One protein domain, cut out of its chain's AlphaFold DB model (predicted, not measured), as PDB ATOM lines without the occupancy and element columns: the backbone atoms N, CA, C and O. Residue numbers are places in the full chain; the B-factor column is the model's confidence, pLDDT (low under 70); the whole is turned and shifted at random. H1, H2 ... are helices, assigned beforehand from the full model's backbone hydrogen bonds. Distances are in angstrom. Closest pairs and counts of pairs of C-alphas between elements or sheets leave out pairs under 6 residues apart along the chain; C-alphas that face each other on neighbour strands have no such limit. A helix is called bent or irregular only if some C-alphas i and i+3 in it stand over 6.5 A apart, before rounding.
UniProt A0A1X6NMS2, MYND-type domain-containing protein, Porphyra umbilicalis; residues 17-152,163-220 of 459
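Overview. This is residues 17 to 152 and 163 to 220 of the 459 residues of the protein "MYND-type domain-containing protein" of Porphyra umbilicalis (UniProt A0A1X6NMS2). The longest helix, H6, is folded into a V of two arms at one end of a helical body whose core is H7, with H5, H8, H9 and H10 packed round it. At the other end H2 and H3 make a crossed pair, and the long loop of residues 47 to 71 between them reaches out to Glu 66; H4 packs on H5, H1 on H4, and H11 on H9. The printed part has 194 residues with eleven named helices, H1 to H11 in order along the chain, and no named strand: the class is all helix. The whole is compact, with a radius of gyration of the C-alphas of 16.5 A, yet elongated in outline, spanning 54 by 34 by 34 A.

Along the chain. H6, residues 103 to 127, was assigned as one helix by its hydrogen bonds but is bent: C-alphas 116 and 119 are 9.6 A apart. Its arm H6a, residues 103 to 116, measures 20.0 A from C-alpha 103 at (185.212, 131.626, 135.527), and H6b, residues 119 to 127, measures 12.1 A. Before it come H1, residues 17 to 28, 15.6 A long and beginning with C-alpha 17 at (169.458, 137.486, 120.294); H2, residues 34 to 46, 18.3 A long; H3, residues 72 to 79; H4, residues 85 to 91; and H5, residues 93 to 100. After it come H7, residues 137 to 147, 15.5 A long; H8, residues 163 to 178, 22.3 A long; H9, residues 193 to 198; H10, residues 204 to 208; and H11, residues 210 to 215, ending with C-alpha 215 at (179.901, 141.315, 151.917).

Arrangement. In each quoted pair the C-alphas are the closest of the two elements. H6a touches H6b with residues 110 to 114 alone, Ala 113 and Val 122 at 5.3 A, and the arms run opposite ways at a steep tilt of 43 degrees. With residues 103 to 107 alone H6a touches H8, Val 103 and Thr 172 at 4.6 A, at a shallow tilt of 16 degrees, the same way. With residues 103 to 109 alone it touches H5, Asp 97 and Gly 105 at 5.7 A, and the two form a helical hairpin. H7 is the hub. It touches H5, Ile 99 and Gly 144 at 4.2 A, at a steep tilt of 43 degrees, the same way. It touches H8, Val 138 and Leu 173 at 6.5 A, at a shallow tilt of 12 degrees, opposite ways. It touches H9, Gly 139 and Pro 193 at 5.3 A, and H10, Ser 145 and Ser 206 at 5.2 A. H6b and H7 only just touch, with 3 pairs of C-alphas within 8 A, Val 126 and Ser 137 at 5.5 A. H9 touches H11, Val 194 and Val 210 at 5.7 A. H4 and H5 form a second helical hairpin, Ala 89 and Leu 95 at 4.6 A, and H4 touches H1, Ala 24 and Glu 87 at 5.4 A. H2 touches H3 with residues 35 to 40 alone, Ser 36 and Pro 74 at 4.2 A, about perpendicular at 84 degrees; both are apart from H7. Every O i to N i+4 pair is within hydrogen-bond range in H1 to H5, both arms of H6, and H7 to H11.

Size, cuts and confidence. The two C-alphas farthest apart, those of Glu 66 and Ala 115, are 56.2 A apart. Residues 153 to 162 are not printed, and C-alphas 152 and 163 are 17.4 A apart across this cut, which lies in the link from H7 to H8. Of the links that are printed whole, H2 to H3 and H8 to H9 are long. The mean pLDDT of the printed part is 84.1; it is under 70 at residues 17 to 28, 61 to 71, 148 to 152 and 163.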
ATOM      1  N   ARG A  17     169.877 137.454 118.881       41.03
ATOM      2  CA  ARG A  17     169.458 137.486 120.294       41.03
ATOM      3  C   ARG A  17     167.946 137.637 120.438       41.03
ATOM      4  O   ARG A  17     167.373 136.980 121.291       41.03
ATOM      5  N   LEU A  18     167.300 138.456 119.605       36.56
ATOM      6  CA  LEU A  18     165.855 138.679 119.660       36.56
ATOM      7  C   LEU A  18     165.063 137.429 119.246       36.56
ATOM      8  O   LEU A  18     164.139 137.052 119.951       36.56
ATOM      9  N   ALA A  19     165.441 136.743 118.164       36.84
ATOM     10  CA  ALA A  19     164.775 135.508 117.736       36.84
ATOM     11  C   ALA A  19     164.989 134.349 118.728       36.84
ATOM     12  O   ALA A  19     164.050 133.614 119.042       36.84
ATOM     13  N   ALA A  20     166.207 134.215 119.268       43.47
ATOM     14  CA  ALA A  20     166.504 133.251 120.322       43.47
ATOM     15  C   ALA A  20     165.750 133.574 121.622       43.47
ATOM     16  O   ALA A  20     165.225 132.660 122.256       43.47
ATOM     17  N   ALA A  21     165.629 134.859 121.973       42.69
ATOM     18  CA  ALA A  21     164.827 135.321 123.100       42.69
ATOM     19  C   ALA A  21     163.339 135.009 122.898       42.69
ATOM     20  O   ALA A  21     162.727 134.490 123.819       42.69
ATOM     21  N   THR A  22     162.765 135.219 121.707       51.69
ATOM     22  CA  THR A  22     161.356 134.881 121.427       51.69
ATOM     23  C   THR A  22     161.089 133.382 121.583       51.69
ATOM     24  O   THR A  22     160.155 132.998 122.282       51.69
ATOM     25  N   GLY A  23     161.943 132.519 121.020       53.47
ATOM     26  CA  GLY A  23     161.796 131.067 121.169       53.47
ATOM     27  C   GLY A  23     162.067 130.555 122.593       53.47
ATOM     28  O   GLY A  23     161.462 129.572 123.019       53.47
ATOM     29  N   ALA A  24     162.966 131.200 123.344       55.72
ATOM     30  CA  ALA A  24     163.178 130.916 124.767       55.72
ATOM     31  C   ALA A  24     161.969 131.350 125.611       55.72
ATOM     32  O   ALA A  24     161.534 130.602 126.482       55.72
ATOM     33  N   MET A  25     161.373 132.499 125.284       57.53
ATOM     34  CA  MET A  25     160.181 133.035 125.935       57.53
ATOM     35  C   MET A  25     158.976 132.102 125.756       57.53
ATOM     36  O   MET A  25     158.297 131.807 126.732       57.53
ATOM     37  N   GLU A  26     158.753 131.574 124.545       58.31
ATOM     38  CA  GLU A  26     157.680 130.607 124.248       58.31
ATOM     39  C   GLU A  26     157.820 129.292 125.032       58.31
ATOM     40  O   GLU A  26     156.820 128.734 125.486       58.31
ATOM     41  N   ARG A  27     159.053 128.810 125.243       63.62
ATOM     42  CA  ARG A  27     159.316 127.614 126.062       63.62
ATOM     43  C   ARG A  27     159.203 127.892 127.559       63.62
ATOM     44  O   ARG A  27     158.588 127.096 128.263       63.62
ATOM     45  N   GLY A  28     159.712 129.029 128.033       60.28
ATOM     46  CA  GLY A  28     159.679 129.405 129.451       60.28
ATOM     47  C   GLY A  28     158.285 129.733 129.991       60.28
ATOM     48  O   GLY A  28     158.075 129.705 131.203       60.28
ATOM     49  N   VAL A  29     157.315 130.009 129.111       71.75
ATOM     50  CA  VAL A  29     155.893 130.147 129.479       71.75
ATOM     51  C   VAL A  29     155.053 128.901 129.174       71.75
ATOM     52  O   VAL A  29     153.854 128.880 129.462       71.75
ATOM     53  N   GLY A  30     155.662 127.851 128.614       70.25
ATOM     54  CA  GLY A  30     154.992 126.590 128.309       70.25
ATOM     55  C   GLY A  30     154.424 125.938 129.572       70.25
ATOM     56  O   GLY A  30     155.146 125.670 130.527       70.25
ATOM     57  N   GLY A  31     153.112 125.690 129.589       77.06
ATOM     58  CA  GLY A  31     152.416 125.097 130.739       77.06
ATOM     59  C   GLY A  31     151.962 126.091 131.817       77.06
ATOM     60  O   GLY A  31     151.343 125.672 132.794       77.06
ATOM     61  N   LEU A  32     152.209 127.396 131.646       83.62
ATOM     62  CA  LEU A  32     151.641 128.430 132.514       83.62
ATOM     63  C   LEU A  32     150.167 128.705 132.181       83.62
ATOM     64  O   LEU A  32     149.738 128.614 131.031       83.62
ATOM     65  N   SER A  33     149.387 129.104 133.189       87.38
ATOM     66  CA  SER A  33     148.014 129.569 132.963       87.38
ATOM     67  C   SER A  33     147.995 130.910 132.209       87.38
ATOM     68  O   SER A  33     148.930 131.702 132.362       87.38
ATOM     69  N   PRO A  34     146.919 131.241 131.467       86.75
ATOM     70  CA  PRO A  34     146.799 132.538 130.793       86.75
ATOM     71  C   PRO A  34     147.005 133.737 131.731       86.75
ATOM     72  O   PRO A  34     147.679 134.698 131.364       86.75
ATOM     73  N   ALA A  35     146.503 133.652 132.968       86.19
ATOM     74  CA  ALA A  35     146.712 134.673 133.995       86.19
ATOM     75  C   ALA A  35     148.194 134.818 134.388       86.19
ATOM     76  O   ALA A  35     148.689 135.931 134.560       86.19
ATOM     77  N   SER A  36     148.920 133.701 134.492       86.88
ATOM     78  CA  SER A  36     150.354 133.689 134.816       86.88
ATOM     79  C   SER A  36     151.178 134.315 133.692       86.88
ATOM     80  O   SER A  36     152.039 135.153 133.952       86.88
ATOM     81  N   ILE A  37     150.862 133.976 132.438       86.00
ATOM     82  CA  ILE A  37     151.491 134.574 131.253       86.00
ATOM     83  C   ILE A  37     151.234 136.083 131.225       86.00
ATOM     84  O   ILE A  37     152.173 136.865 131.078       86.00
ATOM     85  N   ALA A  38     149.983 136.510 131.416       85.88
ATOM     86  CA  ALA A  38     149.628 137.926 131.439       85.88
ATOM     87  C   ALA A  38     150.392 138.693 132.532       85.88
ATOM     88  O   ALA A  38     150.921 139.771 132.260       85.88
ATOM     89  N   ALA A  39     150.512 138.120 133.734       86.38
ATOM     90  CA  ALA A  39     151.245 138.726 134.843       86.38
ATOM     91  C   ALA A  39     152.749 138.871 134.550       86.38
ATOM     92  O   ALA A  39     153.314 139.943 134.778       86.38
ATOM     93  N   VAL A  40     153.389 137.835 133.993       88.06
ATOM     94  CA  VAL A  40     154.802 137.891 133.577       88.06
ATOM     95  C   VAL A  40     155.004 138.946 132.497       88.06
ATOM     96  O   VAL A  40     155.888 139.789 132.625       88.06
ATOM     97  N   MET A  41     154.163 138.960 131.460       85.81
ATOM     98  CA  MET A  41     154.295 139.913 130.355       85.81
ATOM     99  C   MET A  41     154.051 141.355 130.802       85.81
ATOM    100  O   MET A  41     154.736 142.262 130.331       85.81
ATOM    101  N   ALA A  42     153.117 141.590 131.726       84.69
ATOM    102  CA  ALA A  42     152.899 142.908 132.313       84.69
ATOM    103  C   ALA A  42     154.139 143.392 133.084       84.69
ATOM    104  O   ALA A  42     154.616 144.503 132.851       84.69
ATOM    105  N   ALA A  43     154.709 142.541 133.943       83.31
ATOM    106  CA  ALA A  43     155.902 142.877 134.715       83.31
ATOM    107  C   ALA A  43     157.162 143.018 133.832       83.31
ATOM    108  O   ALA A  43     157.963 143.929 134.048       83.31
ATOM    109  N   ALA A  44     157.309 142.198 132.787       81.81
ATOM    110  CA  ALA A  44     158.387 142.318 131.808       81.81
ATOM    111  C   ALA A  44     158.302 143.635 131.019       81.81
ATOM    112  O   ALA A  44     159.310 144.327 130.874       81.81
ATOM    113  N   ARG A  45     157.099 144.030 130.568       82.62
ATOM    114  CA  ARG A  45     156.865 145.315 129.882       82.62
ATOM    115  C   ARG A  45     157.177 146.507 130.781       82.62
ATOM    116  O   ARG A  45     157.833 147.438 130.323       82.62
ATOM    117  N   ALA A  46     156.763 146.465 132.048       77.50
ATOM    118  CA  ALA A  46     157.060 147.525 133.013       77.50
ATOM    119  C   ALA A  46     158.575 147.724 133.217       77.50
ATOM    120  O   ALA A  46     159.031 148.849 133.393       77.50
ATOM    121  N   GLY A  47     159.362 146.645 133.140       76.81
ATOM    122  CA  GLY A  47     160.821 146.695 133.234       76.81
ATOM    123  C   GLY A  47     161.560 146.907 131.905       76.81
ATOM    124  O   GLY A  47     162.787 146.992 131.911       76.81
ATOM    125  N   ALA A  48     160.877 146.964 130.756       76.06
ATOM    126  CA  ALA A  48     161.537 146.991 129.445       76.06
ATOM    127  C   ALA A  48     162.339 148.282 129.192       76.06
ATOM    128  O   ALA A  48     163.347 148.253 128.492       76.06
ATOM    129  N   ALA A  49     161.916 149.400 129.791       81.19
ATOM    130  CA  ALA A  49     162.630 150.676 129.724       81.19
ATOM    131  C   ALA A  49     163.865 150.739 130.645       81.19
ATOM    132  O   ALA A  49     164.652 151.678 130.545       81.19
ATOM    133  N   ASP A  50     164.041 149.748 131.523       85.44
ATOM    134  CA  ASP A  50     165.119 149.675 132.507       85.44
ATOM    135  C   ASP A  50     165.918 148.371 132.324       85.44
ATOM    136  O   ASP A  50     165.710 147.400 133.049       85.44
ATOM    137  N   PRO A  51     166.806 148.274 131.321       85.25
ATOM    138  CA  PRO A  51     167.481 147.019 130.988       85.25
ATOM    139  C   PRO A  51     168.523 146.578 132.023       85.25
ATOM    140  O   PRO A  51     168.965 145.434 131.968       85.25
ATOM    141  N   THR A  52     168.943 147.454 132.939       87.50
ATOM    142  CA  THR A  52     170.006 147.172 133.922       87.50
ATOM    143  C   THR A  52     169.565 147.327 135.374       87.50
ATOM    144  O   THR A  52     170.253 146.847 136.270       87.50
ATOM    145  N   GLY A  53     168.456 148.012 135.628       87.88
ATOM    146  CA  GLY A  53     167.881 148.157 136.954       87.88
ATOM    147  C   GLY A  53     166.787 147.135 137.239       87.88
ATOM    148  O   GLY A  53     166.499 146.208 136.471       87.88
ATOM    149  N   ASP A  54     166.195 147.282 138.415       90.56
ATOM    150  CA  ASP A  54     165.245 146.319 138.958       90.56
ATOM    151  C   ASP A  54     163.820 146.532 138.414       90.56
ATOM    152  O   ASP A  54     162.954 145.682 138.613       90.56
ATOM    153  N   GLY A  55     163.556 147.628 137.694       87.62
ATOM    154  CA  GLY A  55     162.210 147.997 137.263       87.62
ATOM    155  C   GLY A  55     161.256 148.264 138.437       87.62
ATOM    156  O   GLY A  55     161.662 148.695 139.517       87.62
ATOM    157  N   ASP A  56     159.961 148.020 138.227       87.00
ATOM    158  CA  ASP A  56     158.944 148.202 139.267       87.00
ATOM    159  C   ASP A  56     159.008 147.093 140.330       87.00
ATOM    160  O   ASP A  56     158.630 145.943 140.095       87.00
ATOM    161  N   GLN A  57     159.445 147.481 141.526       89.69
ATOM    162  CA  GLN A  57     159.575 146.626 142.707       89.69
ATOM    163  C   GLN A  57     158.468 146.875 143.745       89.69
ATOM    164  O   GLN A  57     158.604 146.505 144.913       89.69
ATOM    165  N   SER A  58     157.364 147.510 143.342       87.19
ATOM    166  CA  SER A  58     156.208 147.725 144.207       87.19
ATOM    167  C   SER A  58     155.576 146.403 144.663       87.19
ATOM    168  O   SER A  58     155.575 145.389 143.953       87.19
ATOM    169  N   VAL A  59     155.047 146.420 145.892       85.75
ATOM    170  CA  VAL A  59     154.363 145.268 146.486       85.75
ATOM    171  C   VAL A  59     153.049 145.021 145.748       85.75
ATOM    172  O   VAL A  59     152.168 145.882 145.721       85.75
ATOM    173  N   LEU A  60     152.901 143.815 145.210       83.75
ATOM    174  CA  LEU A  60     151.696 143.318 144.562       83.75
ATOM    175  C   LEU A  60     150.632 143.067 145.629       83.75
ATOM    176  O   LEU A  60     150.803 142.236 146.527       83.75
ATOM    177  N   ARG A  61     149.531 143.817 145.573       67.94
ATOM    178  CA  ARG A  61     148.487 143.743 146.597       67.94
ATOM    179  C   ARG A  61     147.642 142.492 146.393       67.94
ATOM    180  O   ARG A  61     147.228 142.156 145.297       67.94
ATOM    181  N   THR A  62     147.288 141.821 147.483       56.44
ATOM    182  CA  THR A  62     146.238 140.799 147.466       56.44
ATOM    183  C   THR A  62     144.867 141.483 147.467       56.44
ATOM    184  O   THR A  62     144.167 141.449 148.482       56.44
ATOM    185  N   ARG A  63     144.467 142.162 146.386       49.34
ATOM    186  CA  ARG A  63     143.030 142.381 146.176       49.34
ATOM    187  C   ARG A  63     142.468 141.052 145.692       49.34
ATOM    188  O   ARG A  63     142.920 140.536 144.681       49.34
ATOM    189  N   ARG A  64     141.555 140.461 146.467       48.59
ATOM    190  CA  ARG A  64     140.622 139.495 145.886       48.59
ATOM    191  C   ARG A  64     139.719 140.331 144.993       48.59
ATOM    192  O   ARG A  64     139.004 141.188 145.512       48.59
ATOM    193  N   ASP A  65     139.848 140.175 143.688       45.81
ATOM    194  CA  ASP A  65     138.816 140.634 142.773       45.81
ATOM    195  C   ASP A  65     137.568 139.740 142.915       45.81
ATOM    196  O   ASP A  65     137.565 138.745 143.648       45.81
ATOM    197  N   GLU A  66     136.478 140.110 142.243       44.06
ATOM    198  CA  GLU A  66     135.239 139.318 142.212       44.06
ATOM    199  C   GLU A  66     135.441 137.934 141.556       44.06
ATOM    200  O   GLU A  66     134.622 137.038 141.761       44.06
ATOM    201  N   ALA A  67     136.552 137.734 140.829       49.59
ATOM    202  CA  ALA A  67     136.956 136.473 140.204       49.59
ATOM    203  C   ALA A  67     137.769 135.545 141.136       49.59
ATOM    204  O   ALA A  67     137.941 134.367 140.828       49.59
ATOM    205  N   GLY A  68     138.213 136.033 142.299       43.47
ATOM    206  CA  GLY A  68     138.892 135.245 143.330       43.47
ATOM    207  C   GLY A  68     140.409 135.096 143.163       43.47
ATOM    208  O   GLY A  68     141.041 134.499 144.043       43.47
ATOM    209  N   ASP A  69     141.011 135.669 142.120       46.44
ATOM    210  CA  ASP A  69     142.450 135.575 141.870       46.44
ATOM    211  C   ASP A  69     143.176 136.736 142.563       46.44
ATOM    212  O   ASP A  69     143.041 137.908 142.223       46.44
ATOM    213  N   ALA A  70     143.980 136.431 143.585       58.72
ATOM    214  CA  ALA A  70     144.842 137.444 144.191       58.72
ATOM    215  C   ALA A  70     145.902 137.887 143.164       58.72
ATOM    216  O   ALA A  70     146.633 137.028 142.682       58.72
ATOM    217  N   GLU A  71     146.067 139.194 142.898       62.44
ATOM    218  CA  GLU A  71     147.007 139.739 141.880       62.44
ATOM    219  C   GLU A  71     148.439 139.155 141.966       62.44
ATOM    220  O   GLU A  71     149.161 139.064 140.976       62.44
ATOM    221  N   CYS A  72     148.864 138.712 143.153       73.81
ATOM    222  CA  CYS A  72     150.171 138.090 143.381       73.81
ATOM    223  C   CYS A  72     150.272 136.595 143.006       73.81
ATOM    224  O   CYS A  72     151.384 136.087 142.852       73.81
ATOM    225  N   ALA A  73     149.162 135.854 142.928       79.88
ATOM    226  CA  ALA A  73     149.172 134.401 142.761       79.88
ATOM    227  C   ALA A  73     149.661 133.961 141.369       79.88
ATOM    228  O   ALA A  73     150.539 133.094 141.328       79.88
ATOM    229  N   PRO A  74     149.217 134.577 140.252       87.44
ATOM    230  CA  PRO A  74     149.691 134.190 138.924       87.44
ATOM    231  C   PRO A  74     151.192 134.443 138.730       87.44
ATOM    232  O   PRO A  74     151.910 133.558 138.270       87.44
ATOM    233  N   LEU A  75     151.705 135.608 139.155       88.62
ATOM    234  CA  LEU A  75     153.143 135.890 139.050       88.62
ATOM    235  C   LEU A  75     153.972 134.973 139.958       88.62
ATOM    236  O   LEU A  75     155.036 134.522 139.548       88.62
ATOM    237  N   ARG A  76     153.495 134.667 141.172       87.81
ATOM    238  CA  ARG A  76     154.183 133.728 142.073       87.81
ATOM    239  C   ARG A  76     154.263 132.328 141.467       87.81
ATOM    240  O   ARG A  76     155.323 131.708 141.533       87.81
ATOM    241  N   ALA A  77     153.169 131.842 140.881       85.50
ATOM    242  CA  ALA A  77     153.134 130.543 140.215       85.50
ATOM    243  C   ALA A  77     154.111 130.497 139.032       85.50
ATOM    244  O   ALA A  77     154.884 129.552 138.920       85.50
ATOM    245  N   ALA A  78     154.130 131.550 138.212       89.00
ATOM    246  CA  ALA A  78     155.068 131.684 137.105       89.00
ATOM    247  C   ALA A  78     156.531 131.741 137.578       89.00
ATOM    248  O   ALA A  78     157.376 131.010 137.080       89.00
ATOM    249  N   TRP A  79     156.832 132.568 138.581       91.00
ATOM    250  CA  TRP A  79     158.180 132.708 139.137       91.00
ATOM    251  C   TRP A  79     158.731 131.378 139.670       91.00
ATOM    252  O   TRP A  79     159.905 131.064 139.480       91.00
ATOM    253  N   ALA A  80     157.872 130.563 140.293       84.44
ATOM    254  CA  ALA A  80     158.256 129.278 140.867       84.44
ATOM    255  C   ALA A  80     158.736 128.244 139.829       84.44
ATOM    256  O   ALA A  80     159.417 127.294 140.215       84.44
ATOM    257  N   THR A  81     158.425 128.414 138.537       84.50
ATOM    258  CA  THR A  81     158.904 127.505 137.479       84.50
ATOM    259  C   THR A  81     160.346 127.785 137.058       84.50
ATOM    260  O   THR A  81     160.965 126.937 136.425       84.50
ATOM    261  N   GLY A  82     160.897 128.956 137.407       83.50
ATOM    262  CA  GLY A  82     162.189 129.421 136.895       83.50
ATOM    263  C   GLY A  82     162.124 130.067 135.501       83.50
ATOM    264  O   GLY A  82     163.146 130.581 135.040       83.50
ATOM    265  N   LEU A  83     160.940 130.087 134.871       87.25
ATOM    266  CA  LEU A  83     160.678 130.622 133.529       87.25
ATOM    267  C   LEU A  83     161.714 130.141 132.495       87.25
ATOM    268  O   LEU A  83     161.982 128.951 132.403       87.25
ATOM    269  N   ASP A  84     162.281 131.060 131.719       89.62
ATOM    270  CA  ASP A  84     163.171 130.844 130.575       89.62
ATOM    271  C   ASP A  84     164.669 130.975 130.924       89.62
ATOM    272  O   ASP A  84     165.502 131.134 130.031       89.62
ATOM    273  N   VAL A  85     165.051 130.983 132.210       88.31
ATOM    274  CA  VAL A  85     166.451 131.246 132.609       88.31
ATOM    275  C   VAL A  85     167.423 130.241 132.003       88.31
ATOM    276  O   VAL A  85     168.516 130.627 131.588       88.31
ATOM    277  N   VAL A  86     167.054 128.959 131.953       86.62
ATOM    278  CA  VAL A  86     167.930 127.909 131.419       86.62
ATOM    279  C   VAL A  86     168.057 128.050 129.903       86.62
ATOM    280  O   VAL A  86     169.160 127.979 129.372       86.62
ATOM    281  N   GLU A  87     166.952 128.310 129.215       87.56
ATOM    282  CA  GLU A  87     166.878 128.475 127.767       87.56
ATOM    283  C   GLU A  87     167.661 129.703 127.306       87.56
ATOM    284  O   GLU A  87     168.447 129.622 126.361       87.56
ATOM    285  N   VAL A  88     167.482 130.836 127.988       86.38
ATOM    286  CA  VAL A  88     168.215 132.072 127.698       86.38
ATOM    287  C   VAL A  88     169.704 131.891 127.980       86.38
ATOM    288  O   VAL A  88     170.528 132.323 127.177       86.38
ATOM    289  N   ALA A  89     170.070 131.199 129.064       88.69
ATOM    290  CA  ALA A  89     171.469 130.909 129.350       88.69
ATOM    291  C   ALA A  89     172.106 129.961 128.323       88.69
ATOM    292  O   ALA A  89     173.270 130.127 127.989       88.69
ATOM    293  N   GLN A  90     171.363 128.998 127.775       86.31
ATOM    294  CA  GLN A  90     171.864 128.124 126.708       86.31
ATOM    295  C   GLN A  90     172.049 128.856 125.372       86.31
ATOM    296  O   GLN A  90     172.906 128.470 124.578       86.31
ATOM    297  N   ALA A  91     171.249 129.892 125.112       88.50
ATOM    298  CA  ALA A  91     171.285 130.650 123.866       88.50
ATOM    299  C   ALA A  91     172.327 131.785 123.850       88.50
ATOM    300  O   ALA A  91     172.746 132.211 122.773       88.50
ATOM    301  N   ASP A  92     172.741 132.282 125.018       89.94
ATOM    302  CA  ASP A  92     173.699 133.379 125.154       89.94
ATOM    303  C   ASP A  92     175.015 132.878 125.787       89.94
ATOM    304  O   ASP A  92     175.010 132.450 126.942       89.94
ATOM    305  N   PRO A  93     176.163 132.945 125.081       91.06
ATOM    306  CA  PRO A  93     177.439 132.457 125.606       91.06
ATOM    307  C   PRO A  93     177.868 133.082 126.942       91.06
ATOM    308  O   PRO A  93     178.416 132.383 127.791       91.06
ATOM    309  N   TRP A  94     177.596 134.374 127.161       94.75
ATOM    310  CA  TRP A  94     177.924 135.050 128.418       94.75
ATOM    311  C   TRP A  94     177.100 134.488 129.580       94.75
ATOM    312  O   TRP A  94     177.631 134.221 130.660       94.75
ATOM    313  N   LEU A  95     175.807 134.263 129.354       94.12
ATOM    314  CA  LEU A  95     174.919 133.699 130.367       94.12
ATOM    315  C   LEU A  95     175.146 132.195 130.571       94.12
ATOM    316  O   LEU A  95     174.993 131.717 131.695       94.12
ATOM    317  N   SER A  96     175.575 131.476 129.532       93.31
ATOM    318  CA  SER A  96     176.022 130.081 129.615       93.31
ATOM    319  C   SER A  96     177.220 129.945 130.555       93.31
ATOM    320  O   SER A  96     177.206 129.136 131.486       93.31
ATOM    321  N   ASP A  97     178.226 130.811 130.397       95.00
ATOM    322  CA  ASP A  97     179.381 130.839 131.293       95.00
ATOM    323  C   ASP A  97     178.967 131.170 132.738       95.00
ATOM    324  O   ASP A  97     179.446 130.541 133.689       95.00
ATOM    325  N   CYS A  98     178.019 132.095 132.922       95.69
ATOM    326  CA  CYS A  98     177.475 132.434 134.240       95.69
ATOM    327  C   CYS A  98     176.738 131.248 134.891       95.69
ATOM    328  O   CYS A  98     177.048 130.878 136.025       95.69
ATOM    329  N   ILE A  99     175.784 130.613 134.196       93.12
ATOM    330  CA  ILE A  99     174.959 129.536 134.775       93.12
ATOM    331  C   ILE A  99     175.790 128.274 135.071       93.12
ATOM    332  O   ILE A  99     175.510 127.529 136.015       93.12
ATOM    333  N   LEU A 100     176.856 128.042 134.305       92.06
ATOM    334  CA  LEU A 100     177.769 126.918 134.511       92.06
ATOM    335  C   LEU A 100     178.868 127.205 135.543       92.06
ATOM    336  O   LEU A 100     179.578 126.272 135.930       92.06
ATOM    337  N   GLY A 101     179.043 128.457 135.983       93.94
ATOM    338  CA  GLY A 101     180.181 128.854 136.818       93.94
ATOM    339  C   GLY A 101     181.513 128.629 136.092       93.94
ATOM    340  O   GLY A 101     182.396 127.918 136.590       93.94
ATOM    341  N   ALA A 102     181.615 129.101 134.848       93.62
ATOM    342  CA  ALA A 102     182.813 129.029 134.017       93.62
ATOM    343  C   ALA A 102     183.614 130.337 134.143       93.62
ATOM    344  O   ALA A 102     183.458 131.268 133.352       93.62
ATOM    345  N   VAL A 103     184.472 130.404 135.165       94.31
ATOM    346  CA  VAL A 103     185.212 131.626 135.527       94.31
ATOM    347  C   VAL A 103     186.065 132.175 134.379       94.31
ATOM    348  O   VAL A 103     186.068 133.384 134.165       94.31
ATOM    349  N   ASP A 104     186.712 131.312 133.591       94.38
ATOM    350  CA  ASP A 104     187.562 131.735 132.470       94.38
ATOM    351  C   ASP A 104     186.752 132.403 131.350       94.38
ATOM    352  O   ASP A 104     187.155 133.433 130.806       94.38
ATOM    353  N   GLY A 105     185.576 131.850 131.034       95.19
ATOM    354  CA  GLY A 105     184.664 132.404 130.031       95.19
ATOM    355  C   GLY A 105     184.071 133.747 130.465       95.19
ATOM    356  O   GLY A 105     184.080 134.724 129.699       95.19
ATOM    357  N   VAL A 106     183.683 133.849 131.743       97.31
ATOM    358  CA  VAL A 106     183.261 135.114 132.363       97.31
ATOM    359  C   VAL A 106     184.389 136.146 132.317       97.31
ATOM    360  O   VAL A 106     184.176 137.259 131.834       97.31
ATOM    361  N   ALA A 107     185.605 135.790 132.734       97.44
ATOM    362  CA  ALA A 107     186.756 136.691 132.718       97.44
ATOM    363  C   ALA A 107     187.084 137.186 131.298       97.44
ATOM    364  O   ALA A 107     187.308 138.381 131.092       97.44
ATOM    365  N   ALA A 108     187.039 136.299 130.300       97.25
ATOM    366  CA  ALA A 108     187.257 136.662 128.905       97.25
ATOM    367  C   ALA A 108     186.183 137.633 128.383       97.25
ATOM    368  O   ALA A 108     186.498 138.593 127.677       97.25
ATOM    369  N   SER A 109     184.915 137.423 128.744       97.38
ATOM    370  CA  SER A 109     183.815 138.323 128.378       97.38
ATOM    371  C   SER A 109     183.941 139.697 129.039       97.38
ATOM    372  O   SER A 109     183.785 140.714 128.360       97.38
ATOM    373  N   LEU A 110     184.314 139.745 130.322       97.75
ATOM    374  CA  LEU A 110     184.604 140.992 131.037       97.75
ATOM    375  C   LEU A 110     185.773 141.751 130.395       97.75
ATOM    376  O   LEU A 110     185.680 142.961 130.186       97.75
ATOM    377  N   ALA A 111     186.847 141.053 130.016       97.06
ATOM    378  CA  ALA A 111     187.991 141.649 129.329       97.06
ATOM    379  C   ALA A 111     187.606 142.225 127.956       97.06
ATOM    380  O   ALA A 111     187.986 143.352 127.637       97.06
ATOM    381  N   ARG A 112     186.795 141.506 127.166       97.69
ATOM    382  CA  ARG A 112     186.264 142.006 125.883       97.69
ATOM    383  C   ARG A 112     185.381 143.242 126.066       97.69
ATOM    384  O   ARG A 112     185.520 144.214 125.321       97.69
ATOM    385  N   ALA A 113     184.496 143.243 127.064       96.50
ATOM    386  CA  ALA A 113     183.676 144.411 127.386       96.50
ATOM    387  C   ALA A 113     184.552 145.612 127.773       96.50
ATOM    388  O   ALA A 113     184.374 146.713 127.252       96.50
ATOM    389  N   ARG A 114     185.569 145.388 128.610       97.38
ATOM    390  CA  ARG A 114     186.504 146.438 129.020       97.38
ATOM    391  C   ARG A 114     187.321 146.988 127.848       97.38
ATOM    392  O   ARG A 114     187.480 148.200 127.752       97.38
ATOM    393  N   ALA A 115     187.782 146.134 126.936       96.31
ATOM    394  CA  ALA A 115     188.530 146.553 125.750       96.31
ATOM    395  C   ALA A 115     187.678 147.363 124.754       96.31
ATOM    396  O   ALA A 115     188.187 148.273 124.107       96.31
ATOM    397  N   SER A 116     186.387 147.041 124.630       94.25
ATOM    398  CA  SER A 116     185.475 147.690 123.675       94.25
ATOM    399  C   SER A 116     184.865 148.999 124.177       94.25
ATOM    400  O   SER A 116     184.584 149.884 123.373       94.25
ATOM    401  N   GLY A 117     184.642 149.145 125.485       91.31
ATOM    402  CA  GLY A 117     183.969 150.331 126.025       91.31
ATOM    403  C   GLY A 117     184.238 150.622 127.500       91.31
ATOM    404  O   GLY A 117     183.415 151.275 128.149       91.31
ATOM    405  N   GLY A 118     185.358 150.129 128.035       96.00
ATOM    406  CA  GLY A 118     185.820 150.402 129.395       96.00
ATOM    407  C   GLY A 118     184.863 149.927 130.490       96.00
ATOM    408  O   GLY A 118     184.038 149.031 130.305       96.00
ATOM    409  N   ASP A 119     184.962 150.560 131.655       94.50
ATOM    410  CA  ASP A 119     184.199 150.236 132.865       94.50
ATOM    411  C   ASP A 119     182.687 150.382 132.663       94.50
ATOM    412  O   ASP A 119     181.903 149.640 133.249       94.50
ATOM    413  N   ALA A 120     182.260 151.305 131.798       93.88
ATOM    414  CA  ALA A 120     180.849 151.487 131.477       93.88
ATOM    415  C   ALA A 120     180.277 150.296 130.693       93.88
ATOM    416  O   ALA A 120     179.145 149.883 130.946       93.88
ATOM    417  N   ALA A 121     181.043 149.723 129.757       94.94
ATOM    418  CA  ALA A 121     180.637 148.511 129.051       94.94
ATOM    419  C   ALA A 121     180.614 147.290 129.978       94.94
ATOM    420  O   ALA A 121     179.687 146.490 129.890       94.94
ATOM    421  N   VAL A 122     181.577 147.190 130.902       97.00
ATOM    422  CA  VAL A 122     181.592 146.142 131.935       97.00
ATOM    423  C   VAL A 122     180.355 146.234 132.828       97.00
ATOM    424  O   VAL A 122     179.645 145.241 132.953       97.00
ATOM    425  N   ARG A 123     180.042 147.420 133.371       94.56
ATOM    426  CA  ARG A 123     178.840 147.643 134.197       94.56
ATOM    427  C   ARG A 123     177.562 147.253 133.460       94.56
ATOM    428  O   ARG A 123     176.755 146.498 133.990       94.56
ATOM    429  N   ARG A 124     177.407 147.693 132.205       93.88
ATOM    430  CA  ARG A 124     176.261 147.286 131.379       93.88
ATOM    431  C   ARG A 124     176.188 145.769 131.225       93.88
ATOM    432  O   ARG A 124     175.107 145.220 131.383       93.88
ATOM    433  N   LEU A 125     177.302 145.091 130.947       95.75
ATOM    434  CA  LEU A 125     177.320 143.636 130.772       95.75
ATOM    435  C   LEU A 125     176.880 142.890 132.042       95.75
ATOM    436  O   LEU A 125     176.054 141.984 131.957       95.75
ATOM    437  N   VAL A 126     177.416 143.263 133.207       96.44
ATOM    438  CA  VAL A 126     177.138 142.539 134.459       96.44
ATOM    439  C   VAL A 126     175.738 142.805 135.011       96.44
ATOM    440  O   VAL A 126     175.143 141.889 135.590       96.44
ATOM    441  N   ASP A 127     175.198 144.008 134.793       93.81
ATOM    442  CA  ASP A 127     173.891 144.410 135.318       93.81
ATOM    443  C   ASP A 127     172.738 144.241 134.324       93.81
ATOM    444  O   ASP A 127     171.583 144.346 134.734       93.81
ATOM    445  N   THR A 128     172.989 143.934 133.046       92.00
ATOM    446  CA  THR A 128     171.895 143.662 132.096       92.00
ATOM    447  C   THR A 128     170.991 142.550 132.629       92.00
ATOM    448  O   THR A 128     171.458 141.465 132.984       92.00
ATOM    449  N   ARG A 129     169.687 142.835 132.696       89.50
ATOM    450  CA  ARG A 129     168.654 141.908 133.147       89.50
ATOM    451  C   ARG A 129     168.281 140.980 132.000       89.50
ATOM    452  O   ARG A 129     167.718 141.412 130.996       89.50
ATOM    453  N   ALA A 130     168.616 139.709 132.161       81.00
ATOM    454  CA  ALA A 130     168.282 138.649 131.225       81.00
ATOM    455  C   ALA A 130     167.050 137.865 131.696       81.00
ATOM    456  O   ALA A 130     166.716 137.892 132.880       81.00
ATOM    457  N   SER A 131     166.442 137.128 130.761       87.12
ATOM    458  CA  SER A 131     165.272 136.265 130.970       87.12
ATOM    459  C   SER A 131     164.002 136.996 131.433       87.12
ATOM    460  O   SER A 131     164.017 138.164 131.833       87.12
ATOM    461  N   LEU A 132     162.872 136.298 131.409       89.50
ATOM    462  CA  LEU A 132     161.611 136.744 131.993       89.50
ATOM    463  C   LEU A 132     161.688 136.899 133.516       89.50
ATOM    464  O   LEU A 132     160.892 137.638 134.090       89.50
ATOM    465  N   LEU A 133     162.650 136.253 134.184       89.81
ATOM    466  CA  LEU A 133     162.919 136.505 135.602       89.81
ATOM    467  C   LEU A 133     163.677 137.813 135.839       89.81
ATOM    468  O   LEU A 133     163.732 138.261 136.982       89.81
ATOM    469  N   ARG A 134     164.220 138.447 134.794       91.94
ATOM    470  CA  ARG A 134     165.028 139.668 134.896       91.94
ATOM    471  C   ARG A 134     166.229 139.494 135.826       91.94
ATOM    472  O   ARG A 134     166.528 140.361 136.640       91.94
ATOM    473  N   LEU A 135     166.925 138.366 135.721       93.25
ATOM    474  CA  LEU A 135     168.116 138.111 136.526       93.25
ATOM    475  C   LEU A 135     169.313 138.900 135.988       93.25
ATOM    476  O   LEU A 135     169.540 138.958 134.781       93.25
ATOM    477  N   SER A 136     170.117 139.461 136.892       94.75
ATOM    478  CA  SER A 136     171.480 139.894 136.571       94.75
ATOM    479  C   SER A 136     172.403 138.687 136.369       94.75
ATOM    480  O   SER A 136     172.052 137.557 136.721       94.75
ATOM    481  N   SER A 137     173.630 138.920 135.891       96.19
ATOM    482  CA  SER A 137     174.660 137.869 135.811       96.19
ATOM    483  C   SER A 137     174.890 137.161 137.159       96.19
ATOM    484  O   SER A 137     174.984 135.934 137.209       96.19
ATOM    485  N   VAL A 138     174.867 137.908 138.271       97.56
ATOM    486  CA  VAL A 138     174.945 137.366 139.639       97.56
ATOM    487  C   VAL A 138     173.754 136.452 139.942       97.56
ATOM    488  O   VAL A 138     173.940 135.352 140.467       97.56
ATOM    489  N   GLY A 139     172.535 136.860 139.577       95.62
ATOM    490  CA  GLY A 139     171.337 136.032 139.731       95.62
ATOM    491  C   GLY A 139     171.414 134.726 138.930       95.62
ATOM    492  O   GLY A 139     171.065 133.663 139.445       95.62
ATOM    493  N   VAL A 140     171.943 134.776 137.704       95.81
ATOM    494  CA  VAL A 140     172.130 133.595 136.844       95.81
ATOM    495  C   VAL A 140     173.148 132.614 137.441       95.81
ATOM    496  O   VAL A 140     172.878 131.412 137.479       95.81
ATOM    497  N   VAL A 141     174.267 133.104 137.988       96.38
ATOM    498  CA  VAL A 141     175.247 132.281 138.731       96.38
ATOM    499  C   VAL A 141     174.582 131.578 139.919       96.38
ATOM    500  O   VAL A 141     174.779 130.376 140.124       96.38
ATOM    501  N   VAL A 142     173.754 132.295 140.687       95.69
ATOM    502  CA  VAL A 142     173.018 131.720 141.825       95.69
ATOM    503  C   VAL A 142     172.042 130.632 141.366       95.69
ATOM    504  O   VAL A 142     172.038 129.546 141.954       95.69
ATOM    505  N   CYS A 143     171.270 130.857 140.299       92.69
ATOM    506  CA  CYS A 143     170.403 129.830 139.711       92.69
ATOM    507  C   CYS A 143     171.197 128.592 139.272       92.69
ATOM    508  O   CYS A 143     170.842 127.468 139.628       92.69
ATOM    509  N   GLY A 144     172.320 128.790 138.582       91.75
ATOM    510  CA  GLY A 144     173.220 127.715 138.176       91.75
ATOM    511  C   GLY A 144     173.723 126.870 139.346       91.75
ATOM    512  O   GLY A 144     173.671 125.636 139.309       91.75
ATOM    513  N   SER A 145     174.123 127.531 140.437       92.19
ATOM    514  CA  SER A 145     174.619 126.867 141.649       92.19
ATOM    515  C   SER A 145     173.590 125.925 142.293       92.19
ATOM    516  O   SER A 145     173.978 124.922 142.897       92.19
ATOM    517  N   ARG A 146     172.290 126.213 142.122       87.81
ATOM    518  CA  ARG A 146     171.166 125.400 142.617       87.81
ATOM    519  C   ARG A 146     170.867 124.191 141.732       87.81
ATOM    520  O   ARG A 146     170.522 123.139 142.255       87.81
ATOM    521  N   LEU A 147     171.014 124.333 140.414       80.00
ATOM    522  CA  LEU A 147     170.667 123.296 139.432       80.00
ATOM    523  C   LEU A 147     171.714 122.179 139.335       80.00
ATOM    524  O   LEU A 147     171.420 121.091 138.851       80.00
ATOM    525  N   GLY A 148     172.937 122.418 139.813       59.84
ATOM    526  CA  GLY A 148     173.955 121.373 139.879       59.84
ATOM    527  C   GLY A 148     174.455 120.897 138.509       59.84
ATOM    528  O   GLY A 148     174.979 119.787 138.421       59.84
ATOM    529  N   PHE A 149     174.368 121.722 137.456       52.03
ATOM    530  CA  PHE A 149     174.848 121.373 136.112       52.03
ATOM    531  C   PHE A 149     176.309 120.898 136.139       52.03
ATOM    532  O   PHE A 149     177.228 121.657 136.448       52.03
ATOM    533  N   THR A 150     176.550 119.614 135.883       41.53
ATOM    534  CA  THR A 150     177.863 119.114 135.451       41.53
ATOM    535  C   THR A 150     177.948 119.289 133.935       41.53
ATOM    536  O   THR A 150     177.052 118.788 133.252       41.53
ATOM    537  N   PRO A 151     179.005 119.900 133.369       38.41
ATOM    538  CA  PRO A 151     179.367 119.601 131.988       38.41
ATOM    539  C   PRO A 151     179.579 118.086 131.913       38.41
ATOM    540  O   PRO A 151     180.216 117.522 132.803       38.41
ATOM    541  N   ALA A 152     178.964 117.429 130.934       36.31
ATOM    542  CA  ALA A 152     178.920 115.979 130.806       36.31
ATOM    543  C   ALA A 152     180.283 115.304 131.068       36.31
ATOM    544  O   ALA A 152     181.200 115.417 130.262       36.31
ATOM    545  N   ARG A 163     183.064 119.981 146.215       59.66
ATOM    546  CA  ARG A 163     183.985 121.035 146.668       59.66
ATOM    547  C   ARG A 163     184.542 121.841 145.496       59.66
ATOM    548  O   ARG A 163     184.563 123.068 145.564       59.66
ATOM    549  N   ARG A 164     184.890 121.170 144.392       70.88
ATOM    550  CA  ARG A 164     185.267 121.822 143.125       70.88
ATOM    551  C   ARG A 164     184.127 122.664 142.554       70.88
ATOM    552  O   ARG A 164     184.364 123.772 142.084       70.88
ATOM    553  N   ARG A 165     182.882 122.180 142.637       71.44
ATOM    554  CA  ARG A 165     181.694 122.941 142.220       71.44
ATOM    555  C   ARG A 165     181.507 124.214 143.051       71.44
ATOM    556  O   ARG A 165     181.306 125.272 142.470       71.44
ATOM    557  N   VAL A 166     181.602 124.120 144.380       75.25
ATOM    558  CA  VAL A 166     181.535 125.289 145.280       75.25
ATOM    559  C   VAL A 166     182.608 126.317 144.918       75.25
ATOM    560  O   VAL A 166     182.279 127.490 144.763       75.25
ATOM    561  N   GLY A 167     183.859 125.876 144.729       80.12
ATOM    562  CA  GLY A 167     184.971 126.750 144.339       80.12
ATOM    563  C   GLY A 167     184.687 127.511 143.045       80.12
ATOM    564  O   GLY A 167     184.741 128.736 143.030       80.12
ATOM    565  N   ARG A 168     184.245 126.806 141.998       90.56
ATOM    566  CA  ARG A 168     183.933 127.406 140.691       90.56
ATOM    567  C   ARG A 168     182.882 128.515 140.755       90.56
ATOM    568  O   ARG A 168     183.117 129.607 140.246       90.56
ATOM    569  N   TYR A 169     181.732 128.260 141.387       94.81
ATOM    570  CA  TYR A 169     180.680 129.279 141.497       94.81
ATOM    571  C   TYR A 169     181.112 130.458 142.378       94.81
ATOM    572  O   TYR A 169     180.773 131.598 142.070       94.81
ATOM    573  N   ALA A 170     181.888 130.209 143.439       92.19
ATOM    574  CA  ALA A 170     182.423 131.270 144.290       92.19
ATOM    575  C   ALA A 170     183.445 132.154 143.551       92.19
ATOM    576  O   ALA A 170     183.414 133.375 143.698       92.19
ATOM    577  N   GLU A 171     184.311 131.564 142.727       95.19
ATOM    578  CA  GLU A 171     185.271 132.283 141.882       95.19
ATOM    579  C   GLU A 171     184.564 133.104 140.799       95.19
ATOM    580  O   GLU A 171     184.850 134.291 140.644       95.19
ATOM    581  N   THR A 172     183.586 132.512 140.102       97.56
ATOM    582  CA  THR A 172     182.776 133.236 139.108       97.56
ATOM    583  C   THR A 172     182.029 134.406 139.747       97.56
ATOM    584  O   THR A 172     182.081 135.520 139.232       97.56
ATOM    585  N   LEU A 173     181.391 134.191 140.903       98.25
ATOM    586  CA  LEU A 173     180.739 135.264 141.649       98.25
ATOM    587  C   LEU A 173     181.737 136.363 142.034       98.25
ATOM    588  O   LEU A 173     181.459 137.539 141.825       98.25
ATOM    589  N   SER A 174     182.905 135.993 142.561       96.81
ATOM    590  CA  SER A 174     183.936 136.958 142.964       96.81
ATOM    591  C   SER A 174     184.410 137.810 141.784       96.81
ATOM    592  O   SER A 174     184.580 139.016 141.944       96.81
ATOM    593  N   ALA A 175     184.561 137.218 140.594       97.88
ATOM    594  CA  ALA A 175     184.915 137.945 139.378       97.88
ATOM    595  C   ALA A 175     183.833 138.963 138.969       97.88
ATOM    596  O   ALA A 175     184.157 140.103 138.641       97.88
ATOM    597  N   LEU A 176     182.551 138.584 139.038       98.38
ATOM    598  CA  LEU A 176     181.434 139.493 138.753       98.38
ATOM    599  C   LEU A 176     181.357 140.642 139.770       98.38
ATOM    600  O   LEU A 176     181.220 141.801 139.383       98.38
ATOM    601  N   LEU A 177     181.492 140.340 141.064       97.31
ATOM    602  CA  LEU A 177     181.471 141.348 142.127       97.31
ATOM    603  C   LEU A 177     182.661 142.314 142.015       97.31
ATOM    604  O   LEU A 177     182.482 143.523 142.137       97.31
ATOM    605  N   ALA A 178     183.860 141.813 141.696       96.25
ATOM    606  CA  ALA A 178     185.037 142.648 141.435       96.25
ATOM    607  C   ALA A 178     184.871 143.541 140.192       96.25
ATOM    608  O   ALA A 178     185.430 144.634 140.133       96.25
ATOM    609  N   ALA A 179     184.070 143.104 139.216       96.88
ATOM    610  CA  ALA A 179     183.677 143.901 138.056       96.88
ATOM    611  C   ALA A 179     182.570 144.934 138.360       96.88
ATOM    612  O   ALA A 179     182.191 145.702 137.473       96.88
ATOM    613  N   GLY A 180     182.080 144.989 139.604       95.75
ATOM    614  CA  GLY A 180     181.078 145.947 140.064       95.75
ATOM    615  C   GLY A 180     179.632 145.504 139.862       95.75
ATOM    616  O   GLY A 180     178.754 146.362 139.862       95.75
ATOM    617  N   ALA A 181     179.375 144.206 139.675       97.12
ATOM    618  CA  ALA A 181     178.015 143.684 139.583       97.12
ATOM    619  C   ALA A 181     177.219 143.965 140.866       97.12
ATOM    620  O   ALA A 181     177.730 143.785 141.975       97.12
ATOM    621  N   ASN A 182     175.951 144.354 140.721       95.75
ATOM    622  CA  ASN A 182     175.097 144.627 141.870       95.75
ATOM    623  C   ASN A 182     174.699 143.328 142.603       95.75
ATOM    624  O   ASN A 182     173.910 142.522 142.099       95.75
ATOM    625  N   ALA A 183     175.211 143.150 143.825       95.69
ATOM    626  CA  ALA A 183     174.907 142.008 144.691       95.69
ATOM    627  C   ALA A 183     173.481 142.018 145.270       95.69
ATOM    628  O   ALA A 183     173.054 141.000 145.811       95.69
ATOM    629  N   ASP A 184     172.752 143.133 145.151       96.19
ATOM    630  CA  ASP A 184     171.359 143.293 145.587       96.19
ATOM    631  C   ASP A 184     170.362 143.366 144.414       96.19
ATOM    632  O   ASP A 184     169.198 143.692 144.612       96.19
ATOM    633  N   ALA A 185     170.798 143.056 143.186       95.81
ATOM    634  CA  ALA A 185     169.959 143.092 141.986       95.81
ATOM    635  C   ALA A 185     168.682 142.245 142.133       95.81
ATOM    636  O   ALA A 185     168.761 141.023 142.290       95.81
ATOM    637  N   LYS A 186     167.510 142.880 142.046       95.31
ATOM    638  CA  LYS A 186     166.223 142.212 142.271       95.31
ATOM    639  C   LYS A 186     165.636 141.649 140.987       95.31
ATOM    640  O   LYS A 186     165.653 142.287 139.937       95.31
ATOM    641  N   ASP A 187     165.079 140.453 141.108       94.94
ATOM    642  CA  ASP A 187     164.360 139.783 140.032       94.94
ATOM    643  C   ASP A 187     162.927 140.322 139.856       94.94
ATOM    644  O   ASP A 187     162.470 141.233 140.558       94.94
ATOM    645  N   ILE A 188     162.182 139.743 138.910       92.56
ATOM    646  CA  ILE A 188     160.799 140.138 138.606       92.56
ATOM    647  C   ILE A 188     159.838 139.992 139.797       92.56
ATOM    648  O   ILE A 188     158.800 140.650 139.821       92.56
ATOM    649  N   ALA A 189     160.161 139.159 140.789       92.06
ATOM    650  CA  ALA A 189     159.381 138.969 142.008       92.06
ATOM    651  C   ALA A 189     159.966 139.725 143.214       92.06
ATOM    652  O   ALA A 189     159.408 139.646 144.307       92.06
ATOM    653  N   GLY A 190     161.053 140.475 143.037       94.19
ATOM    654  CA  GLY A 190     161.727 141.230 144.089       94.19
ATOM    655  C   GLY A 190     162.642 140.417 144.992       94.19
ATOM    656  O   GLY A 190     162.970 140.876 146.085       94.19
ATOM    657  N   HIS A 191     163.058 139.228 144.565       95.44
ATOM    658  CA  HIS A 191     164.113 138.491 145.249       95.44
ATOM    659  C   HIS A 191     165.472 139.008 144.787       95.44
ATOM    660  O   HIS A 191     165.744 139.088 143.590       95.44
ATOM    661  N   ASN A 192     166.335 139.335 145.745       96.81
ATOM    662  CA  ASN A 192     167.745 139.579 145.471       96.81
ATOM    663  C   ASN A 192     168.518 138.239 145.395       96.81
ATOM    664  O   ASN A 192     167.973 137.172 145.715       96.81
ATOM    665  N   PRO A 193     169.809 138.244 145.018       97.56
ATOM    666  CA  PRO A 193     170.595 137.022 144.886       97.56
ATOM    667  C   PRO A 193     170.730 136.227 146.195       97.56
ATOM    668  O   PRO A 193     170.771 134.997 146.158       97.56
ATOM    669  N   VAL A 194     170.750 136.897 147.356       97.44
ATOM    670  CA  VAL A 194     170.782 136.237 148.677       97.44
ATOM    671  C   VAL A 194     169.495 135.439 148.911       97.44
ATOM    672  O   VAL A 194     169.551 134.281 149.339       97.44
ATOM    673  N   ALA A 195     168.339 136.019 148.583       96.06
ATOM    674  CA  ALA A 195     167.048 135.347 148.656       96.06
ATOM    675  C   ALA A 195     166.969 134.167 147.680       96.06
ATOM    676  O   ALA A 195     166.572 133.070 148.070       96.06
ATOM    677  N   CYS A 196     167.437 134.337 146.442       94.50
ATOM    678  CA  CYS A 196     167.490 133.252 145.460       94.50
ATOM    679  C   CYS A 196     168.410 132.096 145.887       94.50
ATOM    680  O   CYS A 196     168.089 130.938 145.618       94.50
ATOM    681  N   ALA A 197     169.525 132.382 146.571       95.69
ATOM    682  CA  ALA A 197     170.488 131.380 147.041       95.69
ATOM    683  C   ALA A 197     169.979 130.549 148.232       95.69
ATOM    684  O   ALA A 197     170.465 129.436 148.463       95.69
ATOM    685  N   THR A 198     169.019 131.097 148.982       94.25
ATOM    686  CA  THR A 198     168.463 130.540 150.228       94.25
ATOM    687  C   THR A 198     166.988 130.143 150.104       94.25
ATOM    688  O   THR A 198     166.381 129.694 151.079       94.25
ATOM    689  N   GLY A 199     166.414 130.300 148.909       86.69
ATOM    690  CA  GLY A 199     165.039 129.950 148.585       86.69
ATOM    691  C   GLY A 199     164.808 128.444 148.443       86.69
ATOM    692  O   GLY A 199     165.649 127.610 148.781       86.69
ATOM    693  N   VAL A 200     163.642 128.081 147.911       79.88
ATOM    694  CA  VAL A 200     163.295 126.675 147.657       79.88
ATOM    695  C   VAL A 200     164.320 126.042 146.708       79.88
ATOM    696  O   VAL A 200     164.636 126.591 145.651       79.88
ATOM    697  N   GLY A 201     164.850 124.879 147.096       76.94
ATOM    698  CA  GLY A 201     165.914 124.199 146.354       76.94
ATOM    699  C   GLY A 201     167.321 124.740 146.629       76.94
ATOM    700  O   GLY A 201     168.222 124.504 145.825       76.94
ATOM    701  N   ALA A 202     167.526 125.467 147.734       86.25
ATOM    702  CA  ALA A 202     168.860 125.805 148.216       86.25
ATOM    703  C   ALA A 202     169.702 124.540 148.460       86.25
ATOM    704  O   ALA A 202     169.214 123.506 148.917       86.25
ATOM    705  N   CYS A 203     170.995 124.628 148.163       86.06
ATOM    706  CA  CYS A 203     171.941 123.532 148.326       86.06
ATOM    707  C   CYS A 203     173.259 124.050 148.913       86.06
ATOM    708  O   CYS A 203     173.476 125.255 149.029       86.06
ATOM    709  N   ALA A 204     174.180 123.154 149.276       87.94
ATOM    710  CA  ALA A 204     175.466 123.557 149.853       87.94
ATOM    711  C   ALA A 204     176.239 124.551 148.960       87.94
ATOM    712  O   ALA A 204     176.867 125.473 149.477       87.94
ATOM    713  N   THR A 205     176.148 124.394 147.633       89.88
ATOM    714  CA  THR A 205     176.764 125.298 146.653       89.88
ATOM    715  C   THR A 205     176.155 126.694 146.705       89.88
ATOM    716  O   THR A 205     176.900 127.660 146.821       89.88
ATOM    717  N   SER A 206     174.824 126.816 146.671       93.19
ATOM    718  CA  SER A 206     174.161 128.124 146.696       93.19
ATOM    719  C   SER A 206     174.333 128.820 148.048       93.19
ATOM    720  O   SER A 206     174.627 130.011 148.101       93.19
ATOM    721  N   LEU A 207     174.256 128.073 149.155       91.69
ATOM    722  CA  LEU A 207     174.458 128.616 150.502       91.69
ATOM    723  C   LEU A 207     175.886 129.135 150.728       91.69
ATOM    724  O   LEU A 207     176.073 130.074 151.501       91.69
ATOM    725  N   ALA A 208     176.888 128.570 150.047       89.88
ATOM    726  CA  ALA A 208     178.268 129.056 150.104       89.88
ATOM    727  C   ALA A 208     178.454 130.435 149.443       89.88
ATOM    728  O   ALA A 208     179.418 131.130 149.760       89.88
ATOM    729  N   LEU A 209     177.528 130.856 148.573       95.94
ATOM    730  CA  LEU A 209     177.550 132.171 147.926       95.94
ATOM    731  C   LEU A 209     176.970 133.286 148.811       95.94
ATOM    732  O   LEU A 209     177.201 134.460 148.544       95.94
ATOM    733  N   VAL A 210     176.251 132.950 149.888       93.94
ATOM    734  CA  VAL A 210     175.604 133.944 150.762       93.94
ATOM    735  C   VAL A 210     176.611 134.909 151.413       93.94
ATOM    736  O   VAL A 210     176.395 136.116 151.309       93.94
ATOM    737  N   PRO A 211     177.715 134.459 152.050       87.56
ATOM    738  CA  PRO A 211     178.674 135.383 152.657       87.56
ATOM    739  C   PRO A 211     179.288 136.412 151.688       87.56
ATOM    740  O   PRO A 211     179.261 137.593 152.034       87.56
ATOM    741  N   PRO A 212     179.813 136.042 150.497       89.56
ATOM    742  CA  PRO A 212     180.355 137.032 149.566       89.56
ATOM    743  C   PRO A 212     179.285 137.965 148.978       89.56
ATOM    744  O   PRO A 212     179.574 139.143 148.796       89.56
ATOM    745  N   LEU A 213     178.051 137.494 148.747       94.44
ATOM    746  CA  LEU A 213     176.945 138.363 148.314       94.44
ATOM    747  C   LEU A 213     176.645 139.458 149.345       94.44
ATOM    748  O   LEU A 213     176.546 140.631 148.996       94.44
ATOM    749  N   VAL A 214     176.554 139.085 150.622       88.19
ATOM    750  CA  VAL A 214     176.285 140.032 151.716       88.19
ATOM    751  C   VAL A 214     177.465 140.979 151.931       88.19
ATOM    752  O   VAL A 214     177.266 142.173 152.128       88.19
ATOM    753  N   ALA A 215     178.701 140.480 151.834       83.00
ATOM    754  CA  ALA A 215     179.901 141.315 151.917       83.00
ATOM    755  C   ALA A 215     179.970 142.369 150.796       83.00
ATOM    756  O   ALA A 215     180.516 143.448 151.009       83.00
ATOM    757  N   ALA A 216     179.393 142.072 149.629       86.44
ATOM    758  CA  ALA A 216     179.277 142.994 148.503       86.44
ATOM    759  C   ALA A 216     177.998 143.857 148.525       86.44
ATOM    760  O   ALA A 216     177.730 144.569 147.559       86.44
ATOM    761  N   GLY A 217     177.222 143.826 149.616       83.62
ATOM    762  CA  GLY A 217     176.070 144.705 149.828       83.62
ATOM    763  C   GLY A 217     174.698 144.103 149.518       83.62
ATOM    764  O   GLY A 217     173.715 144.833 149.582       83.62
ATOM    765  N   GLY A 218     174.596 142.804 149.216       92.19
ATOM    766  CA  GLY A 218     173.300 142.129 149.085       92.19
ATOM    767  C   GLY A 218     172.542 142.107 150.415       92.19
ATOM    768  O   GLY A 218     173.090 141.652 151.423       92.19
ATOM    769  N   ASP A 219     171.291 142.573 150.433       89.19
ATOM    770  CA  ASP A 219     170.505 142.720 151.661       89.19
ATOM    771  C   ASP A 219     169.983 141.360 152.178       89.19
ATOM    772  O   ASP A 219     169.097 140.750 151.570       89.19
ATOM    773  N   PRO A 220     170.452 140.866 153.338       89.06
ATOM    774  CA  PRO A 220     169.961 139.625 153.920       89.06
ATOM    775  C   PRO A 220     168.601 139.786 154.614       89.06
ATOM    776  O   PRO A 220     168.151 138.835 155.244       89.06
TER     777      PRO A 220